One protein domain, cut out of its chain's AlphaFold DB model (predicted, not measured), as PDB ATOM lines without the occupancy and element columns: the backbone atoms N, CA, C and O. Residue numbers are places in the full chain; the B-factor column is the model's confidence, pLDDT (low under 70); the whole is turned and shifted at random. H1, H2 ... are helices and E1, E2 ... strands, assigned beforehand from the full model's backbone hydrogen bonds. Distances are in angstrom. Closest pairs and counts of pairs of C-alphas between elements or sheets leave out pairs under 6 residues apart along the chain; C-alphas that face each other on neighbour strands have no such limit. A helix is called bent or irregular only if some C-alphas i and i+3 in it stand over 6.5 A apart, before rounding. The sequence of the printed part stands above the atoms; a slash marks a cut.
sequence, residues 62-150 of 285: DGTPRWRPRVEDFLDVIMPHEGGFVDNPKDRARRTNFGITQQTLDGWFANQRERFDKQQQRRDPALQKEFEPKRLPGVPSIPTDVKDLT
ATOM      1  N   ASP A  62      40.682   0.330  12.189       57.19
ATOM      2  CA  ASP A  62      41.801   0.246  13.133       57.19
ATOM      3  C   ASP A  62      42.630   1.543  13.236       57.19
ATOM      4  O   ASP A  62      43.688   1.556  13.861       57.19
ATOM      5  N   GLY A  63      42.202   2.633  12.590       63.56
ATOM      6  CA  GLY A  63      42.941   3.897  12.555       63.56
ATOM      7  C   GLY A  63      44.202   3.864  11.687       63.56
ATOM      8  O   GLY A  63      44.923   4.858  11.630       63.56
ATOM      9  N   THR A  64      44.479   2.763  10.981       51.88
ATOM     10  CA  THR A  64      45.646   2.691  10.097       51.88
ATOM     11  C   THR A  64      45.392   3.479   8.808       51.88
ATOM     12  O   THR A  64      44.314   3.349   8.214       51.88
ATOM     13  N   PRO A  65      46.355   4.299   8.340       52.62
ATOM     14  CA  PRO A  65      46.242   4.941   7.041       52.62
ATOM     15  C   PRO A  65      46.294   3.863   5.958       52.62
ATOM     16  O   PRO A  65      47.272   3.121   5.833       52.62
ATOM     17  N   ARG A  66      45.236   3.780   5.158       58.91
ATOM     18  CA  ARG A  66      45.179   2.962   3.951       58.91
ATOM     19  C   ARG A  66      45.264   3.889   2.748       58.91
ATOM     20  O   ARG A  66      44.615   4.931   2.675       58.91
ATOM     21  N   TRP A  67      46.107   3.500   1.807       60.84
ATOM     22  CA  TRP A  67      46.186   4.149   0.510       60.84
ATOM     23  C   TRP A  67      45.136   3.525  -0.380       60.84
ATOM     24  O   TRP A  67      45.257   2.331  -0.637       60.84
ATOM     25  N   ARG A  68      44.177   4.312  -0.882       57.47
ATOM     26  CA  ARG A  68      43.311   3.848  -1.966       57.47
ATOM     27  C   ARG A  68      44.135   3.722  -3.244       57.47
ATOM     28  O   ARG A  68      44.468   4.752  -3.836       57.47
ATOM     29  N   PRO A  69      44.484   2.501  -3.689       59.81
ATOM     30  CA  PRO A  69      45.097   2.324  -4.983       59.81
ATOM     31  C   PRO A  69      44.034   2.667  -6.014       59.81
ATOM     32  O   PRO A  69      42.934   2.110  -6.036       59.81
ATOM     33  N   ARG A  70      44.348   3.643  -6.849       70.38
ATOM     34  CA  ARG A  70      43.408   4.103  -7.854       70.38
ATOM     35  C   ARG A  70      43.433   3.110  -9.006       70.38
ATOM     36  O   ARG A  70      44.439   2.437  -9.249       70.38
ATOM     37  N   VAL A  71      42.338   3.031  -9.753       75.94
ATOM     38  CA  VAL A  71      42.288   2.212 -10.972       75.94
ATOM     39  C   VAL A  71      43.446   2.567 -11.913       75.94
ATOM     40  O   VAL A  71      44.011   1.688 -12.555       75.94
ATOM     41  N   GLU A  72      43.868   3.829 -11.927       80.00
ATOM     42  CA  GLU A  72      45.021   4.330 -12.667       80.00
ATOM     43  C   GLU A  72      46.331   3.653 -12.252       80.00
ATOM     44  O   GLU A  72      47.099   3.261 -13.128       80.00
ATOM     45  N   ASP A  73      46.556   3.449 -10.952       76.75
ATOM     46  CA  ASP A  73      47.779   2.824 -10.436       76.75
ATOM     47  C   ASP A  73      47.839   1.342 -10.844       76.75
ATOM     48  O   ASP A  73      48.902   0.796 -11.134       76.75
ATOM     49  N   PHE A  74      46.682   0.686 -10.941       77.00
ATOM     50  CA  PHE A  74      46.598  -0.676 -11.460       77.00
ATOM     51  C   PHE A  74      46.808  -0.740 -12.978       77.00
ATOM     52  O   PHE A  74      47.514  -1.616 -13.486       77.00
ATOM     53  N   LEU A  75      46.220   0.202 -13.719       80.56
ATOM     54  CA  LEU A  75      46.430   0.316 -15.160       80.56
ATOM     55  C   LEU A  75      47.898   0.618 -15.487       80.56
ATOM     56  O   LEU A  75      48.398   0.110 -16.485       80.56
ATOM     57  N   ASP A  76      48.616   1.357 -14.640       80.12
ATOM     58  CA  ASP A  76      50.061   1.577 -14.782       80.12
ATOM     59  C   ASP A  76      50.875   0.280 -14.727       80.12
ATOM     60  O   ASP A  76      51.919   0.194 -15.369       80.12
ATOM     61  N   VAL A  77      50.395  -0.733 -14.003       73.69
ATOM     62  CA  VAL A  77      51.056  -2.041 -13.907       73.69
ATOM     63  C   VAL A  77      50.692  -2.937 -15.088       73.69
ATOM     64  O   VAL A  77      51.567  -3.579 -15.656       73.69
ATOM     65  N   ILE A  78      49.415  -2.995 -15.477       74.56
ATOM     66  CA  ILE A  78      48.970  -3.919 -16.534       74.56
ATOM     67  C   ILE A  78      49.296  -3.406 -17.934       74.56
ATOM     68  O   ILE A  78      49.792  -4.162 -18.767       74.56
ATOM     69  N   MET A  79      49.000  -2.138 -18.214       79.44
ATOM     70  CA  MET A  79      49.034  -1.598 -19.576       79.44
ATOM     71  C   MET A  79      50.401  -1.723 -20.267       79.44
ATOM     72  O   MET A  79      50.408  -1.983 -21.471       79.44
ATOM     73  N   PRO A  80      51.557  -1.598 -19.577       76.56
ATOM     74  CA  PRO A  80      52.858  -1.826 -20.204       76.56
ATOM     75  C   PRO A  80      53.045  -3.241 -20.767       76.56
ATOM     76  O   PRO A  80      53.813  -3.416 -21.709       76.56
ATOM     77  N   HIS A  81      52.355  -4.243 -20.215       69.75
ATOM     78  CA  HIS A  81      52.433  -5.634 -20.672       69.75
ATOM     79  C   HIS A  81      51.460  -5.953 -21.818       69.75
ATOM     80  O   HIS A  81      51.664  -6.934 -22.526       69.75
ATOM     81  N   GLU A  82      50.435  -5.121 -22.014       70.38
ATOM     82  CA  GLU A  82      49.343  -5.317 -22.984       70.38
ATOM     83  C   GLU A  82      49.469  -4.400 -24.223       70.38
ATOM     84  O   GLU A  82      48.561  -4.314 -25.053       70.38
ATOM     85  N   GLY A  83      50.570  -3.649 -24.332       70.00
ATOM     86  CA  GLY A  83      50.739  -2.578 -25.314       70.00
ATOM     87  C   GLY A  83      51.053  -3.042 -26.740       70.00
ATOM     88  O   GLY A  83      51.782  -4.007 -26.959       70.00
ATOM     89  N   GLY A  84      50.569  -2.265 -27.714       77.00
ATOM     90  CA  GLY A  84      50.868  -2.431 -29.137       77.00
ATOM     91  C   GLY A  84      49.698  -2.991 -29.941       77.00
ATOM     92  O   GLY A  84      48.939  -3.839 -29.474       77.00
ATOM     93  N   PHE A  85      49.554  -2.502 -31.173       85.94
ATOM     94  CA  PHE A  85      48.573  -3.028 -32.110       85.94
ATOM     95  C   PHE A  85      49.044  -4.377 -32.661       85.94
ATOM     96  O   PHE A  85      50.122  -4.479 -33.248       85.94
ATOM     97  N   VAL A  86      48.207  -5.397 -32.504       84.25
ATOM     98  CA  VAL A  86      48.400  -6.728 -33.077       84.25
ATOM     99  C   VAL A  86      47.203  -7.042 -33.964       84.25
ATOM    100  O   VAL A  86      46.062  -7.044 -33.504       84.25
ATOM    101  N   ASP A  87      47.464  -7.340 -35.234       86.69
ATOM    102  CA  ASP A  87      46.469  -7.850 -36.178       86.69
ATOM    103  C   ASP A  87      46.875  -9.254 -36.614       86.69
ATOM    104  O   ASP A  87      47.692  -9.437 -37.519       86.69
ATOM    105  N   ASN A  88      46.356 -10.262 -35.913       77.19
ATOM    106  CA  ASN A  88      46.572 -11.655 -36.275       77.19
ATOM    107  C   ASN A  88      45.270 -12.254 -36.832       77.19
ATOM    108  O   ASN A  88      44.362 -12.561 -36.056       77.19
ATOM    109  N   PRO A  89      45.181 -12.508 -38.153       76.75
ATOM    110  CA  PRO A  89      43.993 -13.094 -38.776       76.75
ATOM    111  C   PRO A  89      43.618 -14.481 -38.237       76.75
ATOM    112  O   PRO A  89      42.481 -14.918 -38.407       76.75
ATOM    113  N   LYS A  90      44.573 -15.197 -37.626       74.12
ATOM    114  CA  LYS A  90      44.367 -16.533 -37.048       74.12
ATOM    115  C   LYS A  90      43.931 -16.493 -35.582       74.12
ATOM    116  O   LYS A  90      43.512 -17.526 -35.065       74.12
ATOM    117  N   ASP A  91      44.042 -15.346 -34.914       71.62
ATOM    118  CA  ASP A  91      43.618 -15.201 -33.525       71.62
ATOM    119  C   ASP A  91      42.104 -14.956 -33.447       71.62
ATOM    120  O   ASP A  91      41.527 -14.204 -34.236       71.62
ATOM    121  N   ARG A  92      41.445 -15.578 -32.464       62.78
ATOM    122  CA  ARG A  92      40.024 -15.351 -32.169       62.78
ATOM    123  C   ARG A  92      39.755 -13.901 -31.782       62.78
ATOM    124  O   ARG A  92      38.694 -13.391 -32.132       62.78
ATOM    125  N   ALA A  93      40.700 -13.258 -31.094       64.19
ATOM    126  CA  ALA A  93      40.610 -11.852 -30.701       64.19
ATOM    127  C   ALA A  93      40.786 -10.878 -31.885       64.19
ATOM    128  O   ALA A  93      40.350  -9.729 -31.802       64.19
ATOM    129  N   ARG A  94      41.361 -11.345 -33.008       82.19
ATOM    130  CA  ARG A  94      41.713 -10.539 -34.189       82.19
ATOM    131  C   ARG A  94      42.525  -9.292 -33.793       82.19
ATOM    132  O   ARG A  94      43.489  -9.398 -33.041       82.19
ATOM    133  N   ARG A  95      42.139  -8.123 -34.315       90.25
ATOM    134  CA  ARG A  95      42.754  -6.819 -34.052       90.25
ATOM    135  C   ARG A  95      42.626  -6.453 -32.580       90.25
ATOM    136  O   ARG A  95      41.506  -6.300 -32.085       90.25
ATOM    137  N   THR A  96      43.761  -6.266 -31.924       89.75
ATOM    138  CA  THR A  96      43.851  -5.882 -30.513       89.75
ATOM    139  C   THR A  96      44.830  -4.728 -30.366       89.75
ATOM    140  O   THR A  96      45.878  -4.730 -31.005       89.75
ATOM    141  N   ASN A  97      44.495  -3.739 -29.543       92.50
ATOM    142  CA  ASN A  97      45.404  -2.664 -29.158       92.50
ATOM    143  C   ASN A  97      45.232  -2.383 -27.666       92.50
ATOM    144  O   ASN A  97      44.098  -2.254 -27.204       92.50
ATOM    145  N   PHE A  98      46.334  -2.312 -26.917       90.31
ATOM    146  CA  PHE A  98      46.319  -2.101 -25.463       90.31
ATOM    147  C   PHE A  98      45.421  -3.095 -24.700       90.31
ATOM    148  O   PHE A  98      44.686  -2.697 -23.806       90.31
ATOM    149  N   GLY A  99      45.391  -4.370 -25.102       86.81
ATOM    150  CA  GLY A  99      44.500  -5.376 -24.502       86.81
ATOM    151  C   GLY A  99      43.004  -5.218 -24.835       86.81
ATOM    152  O   GLY A  99      42.174  -5.976 -24.326       86.81
ATOM    153  N   ILE A 100      42.626  -4.271 -25.702       90.06
ATOM    154  CA  ILE A 100      41.251  -4.070 -26.180       90.06
ATOM    155  C   ILE A 100      41.117  -4.639 -27.591       90.06
ATOM    156  O   ILE A 100      41.742  -4.166 -28.540       90.06
ATOM    157  N   THR A 101      40.267  -5.655 -27.737       92.31
ATOM    158  CA  THR A 101      39.949  -6.250 -29.044       92.31
ATOM    159  C   THR A 101      38.928  -5.400 -29.800       92.31
ATOM    160  O   THR A 101      38.100  -4.726 -29.178       92.31
ATOM    161  N   GLN A 102      38.903  -5.480 -31.137       93.25
ATOM    162  CA  GLN A 102      37.857  -4.814 -31.929       93.25
ATOM    163  C   GLN A 102      36.454  -5.244 -31.488       93.25
ATOM    164  O   GLN A 102      35.568  -4.410 -31.354       93.25
ATOM    165  N   GLN A 103      36.270  -6.527 -31.167       92.62
ATOM    166  CA  GLN A 103      34.995  -7.039 -30.674       92.62
ATOM    167  C   GLN A 103      34.585  -6.399 -29.338       92.62
ATOM    168  O   GLN A 103      33.405  -6.131 -29.113       92.62
ATOM    169  N   THR A 104      35.544  -6.151 -28.441       92.00
ATOM    170  CA  THR A 104      35.298  -5.454 -27.173       92.00
ATOM    171  C   THR A 104      34.863  -4.012 -27.419       92.00
ATOM    172  O   THR A 104      33.896  -3.566 -26.805       92.00
ATOM    173  N   LEU A 105      35.538  -3.307 -28.332       94.94
ATOM    174  CA  LEU A 105      35.204  -1.933 -28.701       94.94
ATOM    175  C   LEU A 105      33.820  -1.837 -29.365       94.94
ATOM    176  O   LEU A 105      32.988  -1.032 -28.947       94.94
ATOM    177  N   ASP A 106      33.530  -2.714 -30.327       94.44
ATOM    178  CA  ASP A 106      32.225  -2.796 -30.992       94.44
ATOM    179  C   ASP A 106      31.109  -3.090 -29.985       94.44
ATOM    180  O   ASP A 106      30.066  -2.436 -29.982       94.44
ATOM    181  N   GLY A 107      31.344  -4.044 -29.078       93.31
ATOM    182  CA  GLY A 107      30.415  -4.377 -28.001       93.31
ATOM    183  C   GLY A 107      30.179  -3.207 -27.045       93.31
ATOM    184  O   GLY A 107      29.051  -2.984 -26.605       93.31
ATOM    185  N   TRP A 108      31.216  -2.419 -26.749       94.19
ATOM    186  CA  TRP A 108      31.098  -1.210 -25.938       94.19
ATOM    187  C   TRP A 108      30.194  -0.161 -26.603       94.19
ATOM    188  O   TRP A 108      29.297   0.374 -25.942       94.19
ATOM    189  N   PHE A 109      30.356   0.091 -27.906       94.19
ATOM    190  CA  PHE A 109      29.463   0.978 -28.662       94.19
ATOM    191  C   PHE A 109      28.034   0.432 -28.749       94.19
ATOM    192  O   PHE A 109      27.077   1.168 -28.495       94.19
ATOM    193  N   ALA A 110      27.872  -0.858 -29.052       92.94
ATOM    194  CA  ALA A 110      26.566  -1.502 -29.169       92.94
ATOM    195  C   ALA A 110      25.769  -1.428 -27.857       92.94
ATOM    196  O   ALA A 110      24.598  -1.051 -27.866       92.94
ATOM    197  N   ASN A 111      26.415  -1.694 -26.716       90.25
ATOM    198  CA  ASN A 111      25.784  -1.602 -25.397       90.25
ATOM    199  C   ASN A 111      25.297  -0.181 -25.079       90.25
ATOM    200  O   ASN A 111      24.245   0.002 -24.463       90.25
ATOM    201  N   GLN A 112      26.052   0.843 -25.479       90.31
ATOM    202  CA  GLN A 112      25.627   2.231 -25.303       90.31
ATOM    203  C   GLN A 112      24.452   2.580 -26.199       90.31
ATOM    204  O   GLN A 112      23.503   3.206 -25.726       90.31
ATOM    205  N   ARG A 113      24.496   2.146 -27.461       90.25
ATOM    206  CA  ARG A 113      23.403   2.354 -28.406       90.25
ATOM    207  C   ARG A 113      22.120   1.701 -27.910       90.25
ATOM    208  O   ARG A 113      21.091   2.361 -27.847       90.25
ATOM    209  N   GLU A 114      22.194   0.455 -27.452       91.25
ATOM    210  CA  GLU A 114      21.044  -0.259 -26.899       91.25
ATOM    211  C   GLU A 114      20.447   0.473 -25.684       91.25
ATOM    212  O   GLU A 114      19.229   0.630 -25.572       91.25
ATOM    213  N   ARG A 115      21.295   0.952 -24.761       87.12
ATOM    214  CA  ARG A 115      20.846   1.738 -23.598       87.12
ATOM    215  C   ARG A 115      20.185   3.045 -24.023       87.12
ATOM    216  O   ARG A 115      19.160   3.409 -23.450       87.12
ATOM    217  N   PHE A 116      20.759   3.728 -25.007       89.56
ATOM    218  CA  PHE A 116      20.206   4.953 -25.561       89.56
ATOM    219  C   PHE A 116      18.842   4.707 -26.207       89.56
ATOM    220  O   PHE A 116      17.878   5.374 -25.845       89.56
ATOM    221  N   ASP A 117      18.725   3.707 -27.080       89.00
ATOM    222  CA  ASP A 117      17.478   3.378 -27.772       89.00
ATOM    223  C   ASP A 117      16.367   3.030 -26.764       89.00
ATOM    224  O   ASP A 117      15.254   3.548 -26.862       89.00
ATOM    225  N   LYS A 118      16.678   2.254 -25.711       90.06
ATOM    226  CA  LYS A 118      15.737   1.974 -24.607       90.06
ATOM    227  C   LYS A 118      15.299   3.233 -23.854       90.06
ATOM    228  O   LYS A 118      14.169   3.285 -23.369       90.06
ATOM    229  N   GLN A 119      16.175   4.230 -23.713       87.50
ATOM    230  CA  GLN A 119      15.820   5.516 -23.107       87.50
ATOM    231  C   GLN A 119      14.949   6.360 -24.045       87.50
ATOM    232  O   GLN A 119      13.966   6.936 -23.583       87.50
ATOM    233  N   GLN A 120      15.261   6.407 -25.345       87.00
ATOM    234  CA  GLN A 120      14.488   7.171 -26.332       87.00
ATOM    235  C   GLN A 120      13.091   6.593 -26.561       87.00
ATOM    236  O   GLN A 120      12.135   7.354 -26.665       87.00
ATOM    237  N   GLN A 121      12.935   5.265 -26.551       88.19
ATOM    238  CA  GLN A 121      11.625   4.604 -26.662       88.19
ATOM    239  C   GLN A 121      10.644   5.004 -25.551       88.19
ATOM    240  O   GLN A 121       9.436   4.910 -25.729       88.19
ATOM    241  N   ARG A 122      11.156   5.438 -24.394       88.31
ATOM    242  CA  ARG A 122      10.346   5.888 -23.254       88.31
ATOM    243  C   ARG A 122      10.030   7.383 -23.299       88.31
ATOM    244  O   ARG A 122       9.308   7.865 -22.431       88.31
ATOM    245  N   ARG A 123      10.609   8.125 -24.245       87.06
ATOM    246  CA  ARG A 123      10.425   9.569 -24.383       87.06
ATOM    247  C   ARG A 123       9.311   9.892 -25.366       87.06
ATOM    248  O   ARG A 123       9.045   9.136 -26.295       87.06
ATOM    249  N   ASP A 124       8.720  11.064 -25.166       85.81
ATOM    250  CA  ASP A 124       7.883  11.717 -26.168       85.81
ATOM    251  C   ASP A 124       8.645  11.783 -27.511       85.81
ATOM    252  O   ASP A 124       9.810  12.201 -27.507       85.81
ATOM    253  N   PRO A 125       8.034  11.378 -28.645       87.75
ATOM    254  CA  PRO A 125       8.630  11.508 -29.973       87.75
ATOM    255  C   PRO A 125       9.221  12.894 -30.266       87.75
ATOM    256  O   PRO A 125      10.271  12.981 -30.898       87.75
ATOM    257  N   ALA A 126       8.613  13.971 -29.756       86.62
ATOM    258  CA  ALA A 126       9.108  15.338 -29.934       86.62
ATOM    259  C   ALA A 126      10.409  15.642 -29.160       86.62
ATOM    260  O   ALA A 126      11.066  16.648 -29.422       86.62
ATOM    261  N   LEU A 127      10.792  14.788 -28.204       84.94
ATOM    262  CA  LEU A 127      11.981  14.927 -27.351       84.94
ATOM    263  C   LEU A 127      13.066  13.880 -27.656       84.94
ATOM    264  O   LEU A 127      14.039  13.753 -26.892       84.94
ATOM    265  N   GLN A 128      12.897  13.112 -28.735       84.44
ATOM    266  CA  GLN A 128      13.893  12.139 -29.168       84.44
ATOM    267  C   GLN A 128      15.168  12.841 -29.645       84.44
ATOM    268  O   GLN A 128      15.126  13.900 -30.269       84.44
ATOM    269  N   LYS A 129      16.321  12.260 -29.309       87.69
ATOM    270  CA  LYS A 129      17.643  12.775 -29.696       87.69
ATOM    271  C   LYS A 129      18.346  11.807 -30.643       87.69
ATOM    272  O   LYS A 129      18.023  10.619 -30.658       87.69
ATOM    273  N   GLU A 130      19.340  12.306 -31.370       89.44
ATOM    274  CA  GLU A 130      20.300  11.462 -32.081       89.44
ATOM    275  C   GLU A 130      21.244  10.768 -31.086       89.44
ATOM    276  O   GLU A 130      21.515  11.284 -29.997       89.44
ATOM    277  N   PHE A 131      21.695   9.560 -31.433       88.50
ATOM    278  CA  PHE A 131      22.625   8.811 -30.598       88.50
ATOM    279  C   PHE A 131      24.008   9.454 -30.631       88.50
ATOM    280  O   PHE A 131      24.691   9.432 -31.652       88.50
ATOM    281  N   GLU A 132      24.449   9.920 -29.471       87.25
ATOM    282  CA  GLU A 132      25.834  10.297 -29.229       87.25
ATOM    283  C   GLU A 132      26.457   9.290 -28.254       87.25
ATOM    284  O   GLU A 132      25.919   9.092 -27.156       87.25
ATOM    285  N   PRO A 133      27.578   8.636 -28.615       87.25
ATOM    286  CA  PRO A 133      28.301   7.777 -27.689       87.25
ATOM    287  C   PRO A 133      28.700   8.529 -26.414       87.25
ATOM    288  O   PRO A 133      29.023   9.720 -26.441       87.25
ATOM    289  N   LYS A 134      28.727   7.811 -25.288       88.31
ATOM    290  CA  LYS A 134      29.211   8.305 -23.998       88.31
ATOM    291  C   LYS A 134      30.604   8.899 -24.186       88.31
ATOM    292  O   LYS A 134      31.542   8.209 -24.587       88.31
ATOM    293  N   ARG A 135      30.755  10.171 -23.821       91.00
ATOM    294  CA  ARG A 135      32.073  10.787 -23.662       91.00
ATOM    295  C   ARG A 135      32.676  10.339 -22.339       91.00
ATOM    296  O   ARG A 135      32.026  10.438 -21.297       91.00
ATOM    297  N   LEU A 136      33.904   9.836 -22.391       89.88
ATOM    298  CA  LEU A 136      34.656   9.514 -21.187       89.88
ATOM    299  C   LEU A 136      35.273  10.808 -20.626       89.88
ATOM    300  O   LEU A 136      35.760  11.628 -21.409       89.88
ATOM    301  N   PRO A 137      35.206  11.050 -19.303       86.25
ATOM    302  CA  PRO A 137      35.666  12.307 -18.714       86.25
ATOM    303  C   PRO A 137      37.130  12.599 -19.040       86.25
ATOM    304  O   PRO A 137      37.985  11.750 -18.820       86.25
ATOM    305  N   GLY A 138      37.407  13.803 -19.541       88.19
ATOM    306  CA  GLY A 138      38.769  14.257 -19.835       88.19
ATOM    307  C   GLY A 138      39.398  13.683 -21.106       88.19
ATOM    308  O   GLY A 138      40.502  14.089 -21.431       88.19
ATOM    309  N   VAL A 139      38.704  12.811 -21.849       92.12
ATOM    310  CA  VAL A 139      39.287  12.069 -22.977       92.12
ATOM    311  C   VAL A 139      38.614  12.452 -24.304       92.12
ATOM    312  O   VAL A 139      37.391  12.648 -24.334       92.12
ATOM    313  N   PRO A 140      39.364  12.544 -25.425       92.31
ATOM    314  CA  PRO A 140      38.784  12.716 -26.756       92.31
ATOM    315  C   PRO A 140      37.779  11.613 -27.120       92.31
ATOM    316  O   PRO A 140      37.749  10.540 -26.516       92.31
ATOM    317  N   SER A 141      36.974  11.845 -28.161       94.00
ATOM    318  CA  SER A 141      36.029  10.838 -28.664       94.00
ATOM    319  C   SER A 141      36.729   9.514 -28.963       94.00
ATOM    320  O   SER A 141      37.778   9.503 -29.609       94.00
ATOM    321  N   ILE A 142      36.133   8.407 -28.523       95.88
ATOM    322  CA  ILE A 142      36.671   7.068 -28.761       95.88
ATOM    323  C   ILE A 142      36.557   6.736 -30.261       95.88
ATOM    324  O   ILE A 142      35.459   6.863 -30.810       95.88
ATOM    325  N   PRO A 143      37.654   6.346 -30.940       95.69
ATOM    326  CA  PRO A 143      37.612   5.934 -32.339       95.69
ATOM    327  C   PRO A 143      36.842   4.620 -32.494       95.69
ATOM    328  O   PRO A 143      36.672   3.863 -31.543       95.69
ATOM    329  N   THR A 144      36.385   4.332 -33.709       94.88
ATOM    330  CA  THR A 144      35.676   3.081 -34.021       94.88
ATOM    331  C   THR A 144      36.617   1.925 -34.355       94.88
ATOM    332  O   THR A 144      36.202   0.773 -34.287       94.88
ATOM    333  N   ASP A 145      37.877   2.202 -34.691       94.56
ATOM    334  CA  ASP A 145      38.900   1.195 -34.966       94.56
ATOM    335  C   ASP A 145      39.910   1.144 -33.813       94.56
ATOM    336  O   ASP A 145      40.492   2.163 -33.438       94.56
ATOM    337  N   VAL A 146      40.147  -0.049 -33.257       94.44
ATOM    338  CA  VAL A 146      41.101  -0.229 -32.149       94.44
ATOM    339  C   VAL A 146      42.521   0.202 -32.496       94.44
ATOM    340  O   VAL A 146      43.266   0.592 -31.598       94.44
ATOM    341  N   LYS A 147      42.912   0.177 -33.776       94.50
ATOM    342  CA  LYS A 147      44.245   0.628 -34.205       94.50
ATOM    343  C   LYS A 147      44.484   2.116 -33.905       94.50
ATOM    344  O   LYS A 147      45.624   2.516 -33.702       94.50
ATOM    345  N   ASP A 148      43.411   2.907 -33.872       95.69
ATOM    346  CA  ASP A 148      43.453   4.361 -33.715       95.69
ATOM    347  C   ASP A 148      43.322   4.776 -32.237       95.69
ATOM    348  O   ASP A 148      43.326   5.966 -31.922       95.69
ATOM    349  N   LEU A 149      43.199   3.809 -31.315       95.31
ATOM    350  CA  LEU A 149      43.183   4.082 -29.882       95.31
ATOM    351  C   LEU A 149      44.521   4.665 -29.432       95.31
ATOM    352  O   LEU A 149      45.588   4.118 -29.700       95.31
ATOM    353  N   THR A 150      44.445   5.745 -28.665       93.62
ATOM    354  CA  THR A 150      45.560   6.237 -27.854       93.62
ATOM    355  C   THR A 150      45.618   5.490 -26.520       93.62
ATOM    356  O   THR A 150      44.622   4.925 -26.058       93.62
TER     357      THR A 150
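Overview. This is residues 62 to 150 of the 285 residues of an uncharacterized protein of Hypericibacter terrae (UniProt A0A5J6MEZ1). With little regular structure, the domain is a flat, open V: E1 and H1 run along one arm, H2 along the other, and the loop 82 to 101 joins them. After H2 the chain folds back beside it; residues 62 to 77 and 121 to 127 stick out. The printed part has 89 residues, 33 in the named elements E1, H1, H2, in that order, mostly helix. It is only just loose, close to extended, with a radius of gyration of the C-alphas of 18.2 A and spans of 52 by 52 by 22 A.

Along the chain. E1, residues 65 to 67, begins at C-alpha 65 (46.242, 4.941, 7.041). H1, residues 71 to 81, measures 16.1 A and is only just irregular: C-alphas 77 and 80 are 6.6 A apart. H2, residues 102 to 120, measures 26.9 A and ends at C-alpha 120 (14.488, 7.171, -26.332).

Arrangement. E1 pairs with no named strand. E1, H1 and H2 are apart from one another. Residues 96 to 97 pair antiparallel with 100 to 101. Every O i to N i+4 pair is within hydrogen-bond range in H2, 4 of 7 in H1.

Size, cuts and confidence. The C-alphas of Asp 62 and Ala 126, the two farthest apart, are 56.1 A apart. The printed part has no cut. The link H1 to H2 is long. Residues 62 to 69, 81 and 92 to 93 have pLDDT under 70.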